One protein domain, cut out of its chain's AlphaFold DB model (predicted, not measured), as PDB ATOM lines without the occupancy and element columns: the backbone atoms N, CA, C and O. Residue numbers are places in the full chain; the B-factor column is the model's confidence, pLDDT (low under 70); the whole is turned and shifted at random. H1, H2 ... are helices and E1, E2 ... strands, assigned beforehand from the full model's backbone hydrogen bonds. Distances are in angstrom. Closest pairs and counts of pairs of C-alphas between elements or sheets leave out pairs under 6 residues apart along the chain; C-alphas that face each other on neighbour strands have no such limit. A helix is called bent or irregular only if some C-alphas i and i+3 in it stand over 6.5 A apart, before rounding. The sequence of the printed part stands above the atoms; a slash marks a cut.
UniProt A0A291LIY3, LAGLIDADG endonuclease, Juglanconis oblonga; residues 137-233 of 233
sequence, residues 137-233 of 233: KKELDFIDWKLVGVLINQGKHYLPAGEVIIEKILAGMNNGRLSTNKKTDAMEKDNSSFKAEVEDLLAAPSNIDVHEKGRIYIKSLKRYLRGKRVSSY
ATOM      1  N   LYS A 137      18.025 -23.188   3.250       95.56
ATOM      2  CA  LYS A 137      17.406 -22.996   1.925       95.56
ATOM      3  C   LYS A 137      17.919 -21.761   1.174       95.56
ATOM      4  O   LYS A 137      17.628 -21.638  -0.014       95.56
ATOM      5  N   LYS A 138      18.671 -20.864   1.827       97.06
ATOM      6  CA  LYS A 138      19.271 -19.701   1.164       97.06
ATOM      7  C   LYS A 138      20.317 -20.115   0.126       97.06
ATOM      8  O   LYS A 138      20.523 -19.376  -0.834       97.06
ATOM      9  N   GLU A 139      20.893 -21.313   0.248       98.06
ATOM     10  CA  GLU A 139      21.737 -21.906  -0.794       98.06
ATOM     11  C   GLU A 139      21.014 -21.963  -2.142       98.06
ATOM     12  O   GLU A 139      21.567 -21.584  -3.171       98.06
ATOM     13  N   LEU A 140      19.743 -22.368  -2.141       97.12
ATOM     14  CA  LEU A 140      18.954 -22.474  -3.365       97.12
ATOM     15  C   LEU A 140      18.746 -21.095  -4.010       97.12
ATOM     16  O   LEU A 140      18.803 -20.963  -5.230       97.12
ATOM     17  N   ASP A 141      18.570 -20.048  -3.195       97.81
ATOM     18  CA  ASP A 141      18.481 -18.665  -3.681       97.81
ATOM     19  C   ASP A 141      19.813 -18.174  -4.250       97.81
ATOM     20  O   ASP A 141      19.832 -17.476  -5.265       97.81
ATOM     21  N   PHE A 142      20.928 -18.560  -3.629       98.56
ATOM     22  CA  PHE A 142      22.268 -18.288  -4.132       98.56
ATOM     23  C   PHE A 142      22.530 -18.996  -5.471       98.56
ATOM     24  O   PHE A 142      23.024 -18.356  -6.403       98.56
ATOM     25  N   ILE A 143      22.147 -20.269  -5.609       98.19
ATOM     26  CA  ILE A 143      22.284 -21.053  -6.848       98.19
ATOM     27  C   ILE A 143      21.473 -20.422  -7.984       98.19
ATOM     28  O   ILE A 143      22.022 -20.169  -9.060       98.19
ATOM     29  N   ASP A 144      20.202 -20.098  -7.743       98.06
ATOM     30  CA  ASP A 144      19.330 -19.452  -8.730       98.06
ATOM     31  C   ASP A 144      19.873 -18.076  -9.142       98.06
ATOM     32  O   ASP A 144      19.954 -17.733 -10.327       98.06
ATOM     33  N   TRP A 145      20.320 -17.285  -8.168       98.50
ATOM     34  CA  TRP A 145      20.921 -15.979  -8.411       98.50
ATOM     35  C   TRP A 145      22.228 -16.072  -9.213       98.50
ATOM     36  O   TRP A 145      22.443 -15.279 -10.138       98.50
ATOM     37  N   LYS A 146      23.075 -17.068  -8.923       98.31
ATOM     38  CA  LYS A 146      24.299 -17.377  -9.676       98.31
ATOM     39  C   LYS A 146      23.976 -17.766 -11.118       98.31
ATOM     40  O   LYS A 146      24.599 -17.233 -12.040       98.31
ATOM     41  N   LEU A 147      22.972 -18.619 -11.328       98.31
ATOM     42  CA  LEU A 147      22.500 -19.022 -12.655       98.31
ATOM     43  C   LEU A 147      22.036 -17.814 -13.481       98.31
ATOM     44  O   LEU A 147      22.462 -17.643 -14.627       98.31
ATOM     45  N   VAL A 148      21.245 -16.911 -12.892       98.19
ATOM     46  CA  VAL A 148      20.864 -15.652 -13.555       98.19
ATOM     47  C   VAL A 148      22.102 -14.820 -13.908       98.19
ATOM     48  O   VAL A 148      22.161 -14.229 -14.987       98.19
ATOM     49  N   GLY A 149      23.126 -14.808 -13.053       97.50
ATOM     50  CA  GLY A 149      24.423 -14.195 -13.345       97.50
ATOM     51  C   GLY A 149      25.076 -14.727 -14.616       97.50
ATOM     52  O   GLY A 149      25.482 -13.939 -15.473       97.50
ATOM     53  N   VAL A 150      25.129 -16.051 -14.772       97.38
ATOM     54  CA  VAL A 150      25.667 -16.712 -15.973       97.38
ATOM     55  C   VAL A 150      24.887 -16.289 -17.221       97.38
ATOM     56  O   VAL A 150      25.489 -15.841 -18.202       97.38
ATOM     57  N   LEU A 151      23.552 -16.319 -17.163       97.69
ATOM     58  CA  LEU A 151      22.681 -15.892 -18.267       97.69
ATOM     59  C   LEU A 151      22.875 -14.408 -18.629       97.69
ATOM     60  O   LEU A 151      22.848 -14.034 -19.808       97.69
ATOM     61  N   ILE A 152      23.107 -13.543 -17.636       95.50
ATOM     62  CA  ILE A 152      23.424 -12.127 -17.857       95.50
ATOM     63  C   ILE A 152      24.780 -11.977 -18.550       95.50
ATOM     64  O   ILE A 152      24.871 -11.240 -19.536       95.50
ATOM     65  N   ASN A 153      25.812 -12.675 -18.071       93.56
ATOM     66  CA  ASN A 153      27.174 -12.600 -18.605       93.56
ATOM     67  C   ASN A 153      27.253 -13.096 -20.060       93.56
ATOM     68  O   ASN A 153      27.997 -12.532 -20.858       93.56
ATOM     69  N   GLN A 154      26.432 -14.082 -20.428       95.62
ATOM     70  CA  GLN A 154      26.281 -14.570 -21.802       95.62
ATOM     71  C   GLN A 154      25.288 -13.745 -22.649       95.62
ATOM     72  O   GLN A 154      25.035 -14.070 -23.809       95.62
ATOM     73  N   GLY A 155      24.660 -12.704 -22.091       95.25
ATOM     74  CA  GLY A 155      23.693 -11.853 -22.796       95.25
ATOM     75  C   GLY A 155      22.383 -12.531 -23.189       95.25
ATOM     76  O   GLY A 155      21.679 -12.028 -24.069       95.25
ATOM     77  N   LYS A 156      22.047 -13.658 -22.558       96.75
ATOM     78  CA  LYS A 156      20.833 -14.434 -22.853       96.75
ATOM     79  C   LYS A 156      19.562 -13.679 -22.475       96.75
ATOM     80  O   LYS A 156      18.549 -13.836 -23.134       96.75
ATOM     81  N   HIS A 157      19.646 -12.770 -21.506       95.12
ATOM     82  CA  HIS A 157      18.567 -11.848 -21.133       95.12
ATOM     83  C   HIS A 157      18.132 -10.868 -22.245       95.12
ATOM     84  O   HIS A 157      17.135 -10.178 -22.081       95.12
ATOM     85  N   TYR A 158      18.866 -10.768 -23.362       94.88
ATOM     86  CA  TYR A 158      18.427 -10.029 -24.558       94.88
ATOM     87  C   TYR A 158      17.671 -10.905 -25.570       94.88
ATOM     88  O   TYR A 158      17.389 -10.450 -26.681       94.88
ATOM     89  N   LEU A 159      17.418 -12.173 -25.239       96.06
ATOM     90  CA  LEU A 159      16.653 -13.117 -26.046       96.06
ATOM     91  C   LEU A 159      15.291 -13.352 -25.379       96.06
ATOM     92  O   LEU A 159      15.267 -13.510 -24.157       96.06
ATOM     93  N   PRO A 160      14.189 -13.474 -26.142       95.38
ATOM     94  CA  PRO A 160      12.868 -13.747 -25.568       95.38
ATOM     95  C   PRO A 160      12.835 -15.002 -24.684       95.38
ATOM     96  O   PRO A 160      12.317 -14.963 -23.574       95.38
ATOM     97  N   ALA A 161      13.465 -16.097 -25.128       94.75
ATOM     98  CA  ALA A 161      13.554 -17.330 -24.341       94.75
ATOM     99  C   ALA A 161      14.319 -17.130 -23.020       94.75
ATOM    100  O   ALA A 161      13.913 -17.634 -21.976       94.75
ATOM    101  N   GLY A 162      15.402 -16.347 -23.047       95.81
ATOM    102  CA  GLY A 162      16.181 -16.053 -21.848       95.81
ATOM    103  C   GLY A 162      15.439 -15.159 -20.859       95.81
ATOM    104  O   GLY A 162      15.583 -15.352 -19.658       95.81
ATOM    105  N   GLU A 163      14.626 -14.215 -21.336       94.69
ATOM    106  CA  GLU A 163      13.757 -13.402 -20.478       94.69
ATOM    107  C   GLU A 163      12.732 -14.272 -19.743       94.69
ATOM    108  O   GLU A 163      12.644 -14.195 -18.519       94.69
ATOM    109  N   VAL A 164      12.037 -15.164 -20.458       95.06
ATOM    110  CA  VAL A 164      11.062 -16.098 -19.865       95.06
ATOM    111  C   VAL A 164      11.712 -16.989 -18.805       95.06
ATOM    112  O   VAL A 164      11.190 -17.107 -17.696       95.06
ATOM    113  N   ILE A 165      12.873 -17.573 -19.115       95.75
ATOM    114  CA  ILE A 165      13.613 -18.425 -18.175       95.75
ATOM    115  C   ILE A 165      14.035 -17.636 -16.933       95.75
ATOM    116  O   ILE A 165      13.809 -18.096 -15.815       95.75
ATOM    117  N   ILE A 166      14.603 -16.439 -17.100       96.44
ATOM    118  CA  ILE A 166      15.019 -15.601 -15.969       96.44
ATOM    119  C   ILE A 166      13.817 -15.239 -15.099       96.44
ATOM    120  O   ILE A 166      13.912 -15.340 -13.881       96.44
ATOM    121  N   GLU A 167      12.683 -14.851 -15.682       94.50
ATOM    122  CA  GLU A 167      11.477 -14.542 -14.907       94.50
ATOM    123  C   GLU A 167      10.970 -15.759 -14.121       94.50
ATOM    124  O   GLU A 167      10.617 -15.612 -12.950       94.50
ATOM    125  N   LYS A 168      11.013 -16.966 -14.703       94.06
ATOM    126  CA  LYS A 168      10.656 -18.214 -14.005       94.06
ATOM    127  C   LYS A 168      11.606 -18.505 -12.834       94.06
ATOM    128  O   LYS A 168      11.124 -18.824 -11.750       94.06
ATOM    129  N   ILE A 169      12.919 -18.301 -12.999       95.44
ATOM    130  CA  ILE A 169      13.901 -18.420 -11.899       95.44
ATOM    131  C   ILE A 169      13.603 -17.395 -10.795       95.44
ATOM    132  O   ILE A 169      13.504 -17.740  -9.619       95.44
ATOM    133  N   LEU A 170      13.414 -16.123 -11.161       94.44
ATOM    134  CA  LEU A 170      13.176 -15.044 -10.199       94.44
ATOM    135  C   LEU A 170      11.847 -15.195  -9.447       94.44
ATOM    136  O   LEU A 170      11.741 -14.743  -8.309       94.44
ATOM    137  N   ALA A 171      10.840 -15.819 -10.059       92.25
ATOM    138  CA  ALA A 171       9.582 -16.147  -9.396       92.25
ATOM    139  C   ALA A 171       9.740 -17.263  -8.349       92.25
ATOM    140  O   ALA A 171       8.982 -17.290  -7.382       92.25
ATOM    141  N   GLY A 172      10.715 -18.160  -8.532       91.06
ATOM    142  CA  GLY A 172      10.999 -19.281  -7.632       91.06
ATOM    143  C   GLY A 172      11.990 -18.975  -6.506       91.06
ATOM    144  O   GLY A 172      12.077 -19.756  -5.563       91.06
ATOM    145  N   MET A 173      12.717 -17.854  -6.565       93.19
ATOM    146  CA  MET A 173      13.710 -17.495  -5.545       93.19
ATOM    147  C   MET A 173      13.117 -16.706  -4.362       93.19
ATOM    148  O   MET A 173      12.059 -16.075  -4.456       93.19
ATOM    149  N   ASN A 174      13.853 -16.659  -3.252       92.81
ATOM    150  CA  ASN A 174      13.548 -15.901  -2.038       92.81
ATOM    151  C   ASN A 174      12.137 -16.232  -1.502       92.81
ATOM    152  O   ASN A 174      11.781 -17.392  -1.308       92.81
ATOM    153  N   ASN A 175      11.292 -15.216  -1.293       90.38
ATOM    154  CA  ASN A 175       9.921 -15.396  -0.808       90.38
ATOM    155  C   ASN A 175       9.045 -16.232  -1.757       90.38
ATOM    156  O   ASN A 175       8.077 -16.832  -1.298       90.38
ATOM    157  N   GLY A 176       9.374 -16.285  -3.054       89.81
ATOM    158  CA  GLY A 176       8.690 -17.154  -4.012       89.81
ATOM    159  C   GLY A 176       8.839 -18.631  -3.650       89.81
ATOM    160  O   GLY A 176       7.860 -19.371  -3.678       89.81
ATOM    161  N   ARG A 177      10.028 -19.023  -3.172       90.31
ATOM    162  CA  ARG A 177      10.345 -20.385  -2.716       90.31
ATOM    163  C   ARG A 177       9.545 -20.822  -1.496       90.31
ATOM    164  O   ARG A 177       9.293 -22.005  -1.298       90.31
ATOM    165  N   LEU A 178       9.209 -19.867  -0.634       87.00
ATOM    166  CA  LEU A 178       8.496 -20.108   0.620       87.00
ATOM    167  C   LEU A 178       6.977 -19.940   0.465       87.00
ATOM    168  O   LEU A 178       6.243 -20.056   1.445       87.00
ATOM    169  N   SER A 179       6.499 -19.645  -0.746       83.94
ATOM    170  CA  SER A 179       5.079 -19.456  -1.012       83.94
ATOM    171  C   SER A 179       4.328 -20.786  -0.951       83.94
ATOM    172  O   SER A 179       4.737 -21.770  -1.552       83.94
ATOM    173  N   THR A 180       3.190 -20.805  -0.260       76.88
ATOM    174  CA  THR A 180       2.288 -21.967  -0.145       76.88
ATOM    175  C   THR A 180       1.104 -21.894  -1.117       76.88
ATOM    176  O   THR A 180       0.062 -22.522  -0.917       76.88
ATOM    177  N   ASN A 181       1.204 -21.063  -2.156       72.69
ATOM    178  CA  ASN A 181       0.089 -20.778  -3.048       72.69
ATOM    179  C   ASN A 181      -0.105 -21.898  -4.084       72.69
ATOM    180  O   ASN A 181       0.671 -21.991  -5.020       72.69
ATOM    181  N   LYS A 182      -1.202 -22.665  -4.003       55.97
ATOM    182  CA  LYS A 182      -1.520 -23.859  -4.830       55.97
ATOM    183  C   LYS A 182      -1.342 -23.750  -6.362       55.97
ATOM    184  O   LYS A 182      -1.378 -24.765  -7.049       55.97
ATOM    185  N   LYS A 183      -1.181 -22.548  -6.935       58.78
ATOM    186  CA  LYS A 183      -0.804 -22.368  -8.353       58.78
ATOM    187  C   LYS A 183       0.655 -22.754  -8.650       58.78
ATOM    188  O   LYS A 183       0.937 -23.105  -9.791       58.78
ATOM    189  N   THR A 184       1.559 -22.709  -7.670       54.12
ATOM    190  CA  THR A 184       2.969 -23.114  -7.828       54.12
ATOM    191  C   THR A 184       3.138 -24.633  -7.880       54.12
ATOM    192  O   THR A 184       4.002 -25.111  -8.606       54.12
ATOM    193  N   ASP A 185       2.253 -25.398  -7.237       50.03
ATOM    194  CA  ASP A 185       2.306 -26.872  -7.200       50.03
ATOM    195  C   ASP A 185       2.084 -27.515  -8.587       50.03
ATOM    196  O   ASP A 185       2.529 -28.629  -8.858       50.03
ATOM    197  N   ALA A 186       1.430 -26.804  -9.514       51.69
ATOM    198  CA  ALA A 186       1.309 -27.233 -10.909       51.69
ATOM    199  C   ALA A 186       2.619 -27.064 -11.710       51.69
ATOM    200  O   ALA A 186       2.801 -27.753 -12.711       51.69
ATOM    201  N   MET A 187       3.537 -26.186 -11.275       54.19
ATOM    202  CA  MET A 187       4.845 -25.969 -11.914       54.19
ATOM    203  C   MET A 187       5.879 -27.039 -11.526       54.19
ATOM    204  O   MET A 187       6.795 -27.286 -12.303       54.19
ATOM    205  N   GLU A 188       5.725 -27.729 -10.388       53.50
ATOM    206  CA  GLU A 188       6.671 -28.774  -9.953       53.50
ATOM    207  C   GLU A 188       6.684 -30.012 -10.867       53.50
ATOM    208  O   GLU A 188       7.716 -30.673 -11.001       53.50
ATOM    209  N   LYS A 189       5.576 -30.302 -11.566       51.00
ATOM    210  CA  LYS A 189       5.501 -31.390 -12.561       51.00
ATOM    211  C   LYS A 189       6.279 -31.108 -13.856       51.00
ATOM    212  O   LYS A 189       6.471 -32.031 -14.642       51.00
ATOM    213  N   ASP A 190       6.749 -29.878 -14.056       61.34
ATOM    214  CA  ASP A 190       7.441 -29.395 -15.261       61.34
ATOM    215  C   ASP A 190       8.942 -29.103 -15.016       61.34
ATOM    216  O   ASP A 190       9.632 -28.490 -15.831       61.34
ATOM    217  N   ASN A 191       9.486 -29.534 -13.869       66.81
ATOM    218  CA  ASN A 191      10.866 -29.221 -13.481       66.81
ATOM    219  C   ASN A 191      11.928 -29.878 -14.380       66.81
ATOM    220  O   ASN A 191      13.005 -29.310 -14.563       66.81
ATOM    221  N   SER A 192      11.648 -31.048 -14.964       74.69
ATOM    222  CA  SER A 192      12.572 -31.706 -15.899       74.69
ATOM    223  C   SER A 192      12.643 -30.982 -17.243       74.69
ATOM    224  O   SER A 192      13.746 -30.753 -17.737       74.69
ATOM    225  N   SER A 193      11.498 -30.567 -17.797       83.94
ATOM    226  CA  SER A 193      11.444 -29.759 -19.026       83.94
ATOM    227  C   SER A 193      12.141 -28.423 -18.821       83.94
ATOM    228  O   SER A 193      13.001 -28.038 -19.606       83.94
ATOM    229  N   PHE A 194      11.852 -27.752 -17.704       87.56
ATOM    230  CA  PHE A 194      12.469 -26.469 -17.403       87.56
ATOM    231  C   PHE A 194      13.992 -26.560 -17.270       87.56
ATOM    232  O   PHE A 194      14.710 -25.705 -17.784       87.56
ATOM    233  N   LYS A 195      14.501 -27.604 -16.607       89.75
ATOM    234  CA  LYS A 195      15.945 -27.824 -16.499       89.75
ATOM    235  C   LYS A 195      16.585 -28.036 -17.875       89.75
ATOM    236  O   LYS A 195      17.618 -27.429 -18.140       89.75
ATOM    237  N   ALA A 196      15.953 -28.824 -18.746       92.19
ATOM    238  CA  ALA A 196      16.426 -29.027 -20.112       92.19
ATOM    239  C   ALA A 196      16.452 -27.710 -20.914       92.19
ATOM    240  O   ALA A 196      17.457 -27.399 -21.540       92.19
ATOM    241  N   GLU A 197      15.412 -26.875 -20.812       93.62
ATOM    242  CA  GLU A 197      15.372 -25.556 -21.466       93.62
ATOM    243  C   GLU A 197      16.510 -24.631 -21.004       93.62
ATOM    244  O   GLU A 197      17.107 -23.905 -21.806       93.62
ATOM    245  N   VAL A 198      16.825 -24.646 -19.704       94.75
ATOM    246  CA  VAL A 198      17.951 -23.890 -19.140       94.75
ATOM    247  C   VAL A 198      19.280 -24.414 -19.686       94.75
ATOM    248  O   VAL A 198      20.127 -23.615 -20.093       94.75
ATOM    249  N   GLU A 199      19.469 -25.733 -19.705       95.31
ATOM    250  CA  GLU A 199      20.683 -26.383 -20.211       95.31
ATOM    251  C   GLU A 199      20.895 -26.099 -21.703       95.31
ATOM    252  O   GLU A 199      21.985 -25.671 -22.090       95.31
ATOM    253  N   ASP A 200      19.847 -26.205 -22.520       95.56
ATOM    254  CA  ASP A 200      19.878 -25.879 -23.948       95.56
ATOM    255  C   ASP A 200      20.249 -24.407 -24.184       95.56
ATOM    256  O   ASP A 200      21.092 -24.078 -25.030       95.56
ATOM    257  N   LEU A 201      19.669 -23.490 -23.400       95.62
ATOM    258  CA  LEU A 201      19.973 -22.064 -23.506       95.62
ATOM    259  C   LEU A 201      21.433 -21.755 -23.144       95.62
ATOM    260  O   LEU A 201      22.046 -20.884 -23.779       95.62
ATOM    261  N   LEU A 202      21.980 -22.439 -22.134       94.75
ATOM    262  CA  LEU A 202      23.373 -22.310 -21.701       94.75
ATOM    263  C   LEU A 202      24.356 -22.939 -22.694       94.75
ATOM    264  O   LEU A 202      25.433 -22.376 -22.898       94.75
ATOM    265  N   ALA A 203      23.987 -24.060 -23.317       95.56
ATOM    266  CA  ALA A 203      24.786 -24.744 -24.332       95.56
ATOM    267  C   ALA A 203      24.875 -23.941 -25.638       95.56
ATOM    268  O   ALA A 203      25.889 -23.986 -26.339       95.56
ATOM    269  N   ALA A 204      23.839 -23.161 -25.964       95.06
ATOM    270  CA  ALA A 204      23.875 -22.267 -27.110       95.06
ATOM    271  C   ALA A 204      25.003 -21.217 -26.974       95.06
ATOM    272  O   ALA A 204      25.286 -20.742 -25.868       95.06
ATOM    273  N   PRO A 205      25.596 -20.735 -28.082       95.88
ATOM    274  CA  PRO A 205      26.633 -19.705 -28.033       95.88
ATOM    275  C   PRO A 205      26.195 -18.449 -27.265       95.88
ATOM    276  O   PRO A 205      25.023 -18.056 -27.296       95.88
ATOM    277  N   SER A 206      27.145 -17.790 -26.589       95.81
ATOM    278  CA  SER A 206      26.928 -16.475 -25.963       95.81
ATOM    279  C   SER A 206      26.264 -15.521 -26.958       95.81
ATOM    280  O   SER A 206      26.623 -15.524 -28.128       95.81
ATOM    281  N   ASN A 207      25.329 -14.678 -26.517       96.62
ATOM    282  CA  ASN A 207      24.719 -13.615 -27.327       96.62
ATOM    283  C   ASN A 207      25.544 -12.309 -27.305       96.62
ATOM    284  O   ASN A 207      25.153 -11.292 -27.885       96.62
ATOM    285  N   ILE A 208      26.689 -12.325 -26.628       94.69
ATOM    286  CA  ILE A 208      27.619 -11.205 -26.523       94.69
ATOM    287  C   ILE A 208      28.970 -11.603 -27.096       94.69
ATOM    288  O   ILE A 208      29.470 -12.682 -26.777       94.69
ATOM    289  N   ASP A 209      29.571 -10.674 -27.835       93.44
ATOM    290  CA  ASP A 209      30.978 -10.707 -28.219       93.44
ATOM    291  C   ASP A 209      31.716  -9.518 -27.587       93.44
ATOM    292  O   ASP A 209      31.175  -8.410 -27.465       93.44
ATOM    293  N   VAL A 210      32.958  -9.744 -27.157       91.19
ATOM    294  CA  VAL A 210      33.834  -8.689 -26.633       91.19
ATOM    295  C   VAL A 210      34.818  -8.311 -27.729       91.19
ATOM    296  O   VAL A 210      35.648  -9.113 -28.140       91.19
ATOM    297  N   HIS A 211      34.698  -7.086 -28.221       88.88
ATOM    298  CA  HIS A 211      35.579  -6.517 -29.234       88.88
ATOM    299  C   HIS A 211      36.697  -5.693 -28.574       88.88
ATOM    300  O   HIS A 211      36.754  -5.542 -27.347       88.88
ATOM    301  N   GLU A 212      37.572  -5.115 -29.398       84.25
ATOM    302  CA  GLU A 212      38.682  -4.258 -28.974       84.25
ATOM    303  C   GLU A 212      38.287  -3.229 -27.900       84.25
ATOM    304  O   GLU A 212      37.192  -2.649 -27.913       84.25
ATOM    305  N   LYS A 213      39.215  -2.970 -26.968       81.88
ATOM    306  CA  LYS A 213      39.030  -2.048 -25.829       81.88
ATOM    307  C   LYS A 213      37.874  -2.447 -24.892       81.88
ATOM    308  O   LYS A 213      37.273  -1.585 -24.247       81.88
ATOM    309  N   GLY A 214      37.533  -3.738 -24.847       83.75
ATOM    310  CA  GLY A 214      36.502  -4.295 -23.965       83.75
ATOM    311  C   GLY A 214      35.075  -3.900 -24.352       83.75
ATOM    312  O   GLY A 214      34.184  -3.895 -23.496       83.75
ATOM    313  N   ARG A 215      34.842  -3.507 -25.613       88.06
ATOM    314  CA  ARG A 215      33.515  -3.106 -26.099       88.06
ATOM    315  C   ARG A 215      32.622  -4.328 -26.258       88.06
ATOM    316  O   ARG A 215      32.958  -5.261 -26.969       88.06
ATOM    317  N   ILE A 216      31.447  -4.271 -25.649       90.75
ATOM    318  CA  ILE A 216      30.469  -5.361 -25.662       90.75
ATOM    319  C   ILE A 216      29.529  -5.169 -26.858       90.75
ATOM    320  O   ILE A 216      28.825  -4.155 -26.926       90.75
ATOM    321  N   TYR A 217      29.510  -6.120 -27.791       94.38
ATOM    322  CA  TYR A 217      28.565  -6.189 -28.907       94.38
ATOM    323  C   TYR A 217      27.477  -7.224 -28.609       94.38
ATOM    324  O   TYR A 217      27.778  -8.347 -28.219       94.38
ATOM    325  N   ILE A 218      26.208  -6.843 -28.764       95.38
ATOM    326  CA  ILE A 218      25.060  -7.727 -28.531       95.38
ATOM    327  C   ILE A 218      24.574  -8.224 -29.889       95.38
ATOM    328  O   ILE A 218      24.036  -7.433 -30.672       95.38
ATOM    329  N   LYS A 219      24.733  -9.526 -30.154       96.31
ATOM    330  CA  LYS A 219      24.452 -10.135 -31.461       96.31
ATOM    331  C   LYS A 219      22.988 -10.004 -31.862       96.31
ATOM    332  O   LYS A 219      22.704  -9.473 -32.933       96.31
ATOM    333  N   SER A 220      22.061 -10.394 -30.983       95.12
ATOM    334  CA  SER A 220      20.618 -10.331 -31.267       95.12
ATOM    335  C   SER A 220      20.115  -8.919 -31.574       95.12
ATOM    336  O   SER A 220      19.222  -8.745 -32.398       95.12
ATOM    337  N   LEU A 221      20.708  -7.896 -30.949       94.44
ATOM    338  CA  LEU A 221      20.303  -6.496 -31.106       94.44
ATOM    339  C   LEU A 221      21.131  -5.727 -32.143       94.44
ATOM    340  O   LEU A 221      20.873  -4.543 -32.363       94.44
ATOM    341  N   LYS A 222      22.157  -6.359 -32.725       95.44
ATOM    342  CA  LYS A 222      23.095  -5.771 -33.693       95.44
ATOM    343  C   LYS A 222      23.677  -4.417 -33.262       95.44
ATOM    344  O   LYS A 222      23.868  -3.517 -34.082       95.44
ATOM    345  N   ARG A 223      23.962  -4.239 -31.966       93.81
ATOM    346  CA  ARG A 223      24.444  -2.962 -31.408       93.81
ATOM    347  C   ARG A 223      25.443  -3.149 -30.274       93.81
ATOM    348  O   ARG A 223      25.423  -4.149 -29.562       93.81
ATOM    349  N   TYR A 224      26.258  -2.121 -30.051       91.31
ATOM    350  CA  TYR A 224      27.131  -2.048 -28.883       91.31
ATOM    351  C   TYR A 224      26.360  -1.648 -27.624       91.31
ATOM    352  O   TYR A 224      25.525  -0.736 -27.648       91.31
ATOM    353  N   LEU A 225      26.696  -2.283 -26.502       87.38
ATOM    354  CA  LEU A 225      26.226  -1.867 -25.189       87.38
ATOM    355  C   LEU A 225      26.863  -0.519 -24.821       87.38
ATOM    356  O   LEU A 225      28.080  -0.337 -24.892       87.38
ATOM    357  N   ARG A 226      26.034   0.454 -24.434       83.00
ATOM    358  CA  ARG A 226      26.500   1.794 -24.053       83.00
ATOM    359  C   ARG A 226      26.977   1.806 -22.601       83.00
ATOM    360  O   ARG A 226      26.313   1.257 -21.730       83.00
ATOM    361  N   GLY A 227      28.098   2.479 -22.338       71.62
ATOM    362  CA  GLY A 227      28.560   2.806 -20.981       71.62
ATOM    363  C   GLY A 227      29.147   1.654 -20.154       71.62
ATOM    364  O   GLY A 227      29.652   1.915 -19.069       71.62
ATOM    365  N   LYS A 228      29.131   0.407 -20.646       68.62
ATOM    366  CA  LYS A 228      29.765  -0.744 -19.987       68.62
ATOM    367  C   LYS A 228      30.899  -1.281 -20.860       68.62
ATOM    368  O   LYS A 228      30.709  -1.492 -22.057       68.62
ATOM    369  N   ARG A 229      32.065  -1.492 -20.253       71.06
ATOM    370  CA  ARG A 229      33.222  -2.162 -20.859       71.06
ATOM    371  C   ARG A 229      33.650  -3.306 -19.953       71.06
ATOM    372  O   ARG A 229      33.473  -3.214 -18.738       71.06
ATOM    373  N   VAL A 230      34.185  -4.367 -20.540       67.00
ATOM    374  CA  VAL A 230      34.904  -5.384 -19.766       67.00
ATOM    375  C   VAL A 230      36.253  -4.782 -19.382       67.00
ATOM    376  O   VAL A 230      36.971  -4.292 -20.252       67.00
ATOM    377  N   SER A 231      36.565  -4.765 -18.087       57.00
ATOM    378  CA  SER A 231      37.898  -4.390 -17.616       57.00
ATOM    379  C   SER A 231      38.816  -5.590 -17.820       57.00
ATOM    380  O   SER A 231      38.560  -6.639 -17.234       57.00
ATOM    381  N   SER A 232      39.850  -5.454 -18.646       39.34
ATOM    382  CA  SER A 232      41.033  -6.307 -18.537       39.34
ATOM    383  C   SER A 232      41.763  -5.883 -17.265       39.34
ATOM    384  O   SER A 232      42.048  -4.692 -17.117       39.34
ATOM    385  N   TYR A 233      41.970  -6.810 -16.335       35.66
ATOM    386  CA  TYR A 233      42.979  -6.620 -15.293       35.66
ATOM    387  C   TYR A 233      44.357  -6.894 -15.877       35.66
ATOM    388  O   TYR A 233      44.429  -7.770 -16.771       35.66
TER     389      TYR A 233
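This is residues 137 to 233 of the 233 residues of the protein "LAGLIDADG endonuclease" of Juglanconis oblonga (UniProt A0A291LIY3). A helical part and a small sheet stand end to end in a loose rod. H1 and H2 make a hairpin, H3 slants past one side of it near both helices, and beyond one end comes a twisted meander, E1 E2 E3, each strand the antiparallel neighbour of the one before. The printed part has 97 residues, with three named helices and three named strands that follow along the chain as H1 H2 H3 E1 E2 E3, and its class is mixed, helices and strands. The radius of gyration of the C-alphas is 15.9 A, and the spans are 50 by 24 by 19 A.

Start with H1, residues 138 to 153; its residues 144 to 151 alone touch H2, residues 160 to 172, closest at the C-alphas of Val 148 and Ile 166, 6.3 A. This hairpin runs opposite ways at a shallow tilt of 15 degrees. H3, residues 188 to 203, is close to H2 but not clearly touching, closest at the C-alphas of Ile 165 and Val 198, 7.0 A, at a steep tilt of 46 degrees. Every O i to N i+4 pair is within hydrogen-bond range in H1 and H2, and 10 of 12 in H3. In the hairpin of E1, residues 208 to 211, and E2, residues 215 to 218, find N 211 and O 215 at 2.8 A. E3, residues 223 to 229, follows as E2's other neighbour, with N 225 and O 216 at 2.9 A. No helix is on this sheet.

Find C-alpha 138 at (19.271, -19.701, 1.164), where H1 begins its 22.4 A. H2 covers 18.9 A. H3 covers 23.5 A and is irregular, with C-alphas 189 and 192 7.8 A apart. E1 covers 9.6 A, E2 9.9 A, and E3 13.7 A to C-alpha 229 at (33.222, -2.162, -20.859).

The C-alphas farthest apart, of Lys 182 and Glu 212, are 50.8 A apart. The printed part has no cut; look for its long link at residues 173 to 187. Confidence is under 70 at residues 182 to 191, 228 and 230 to 233.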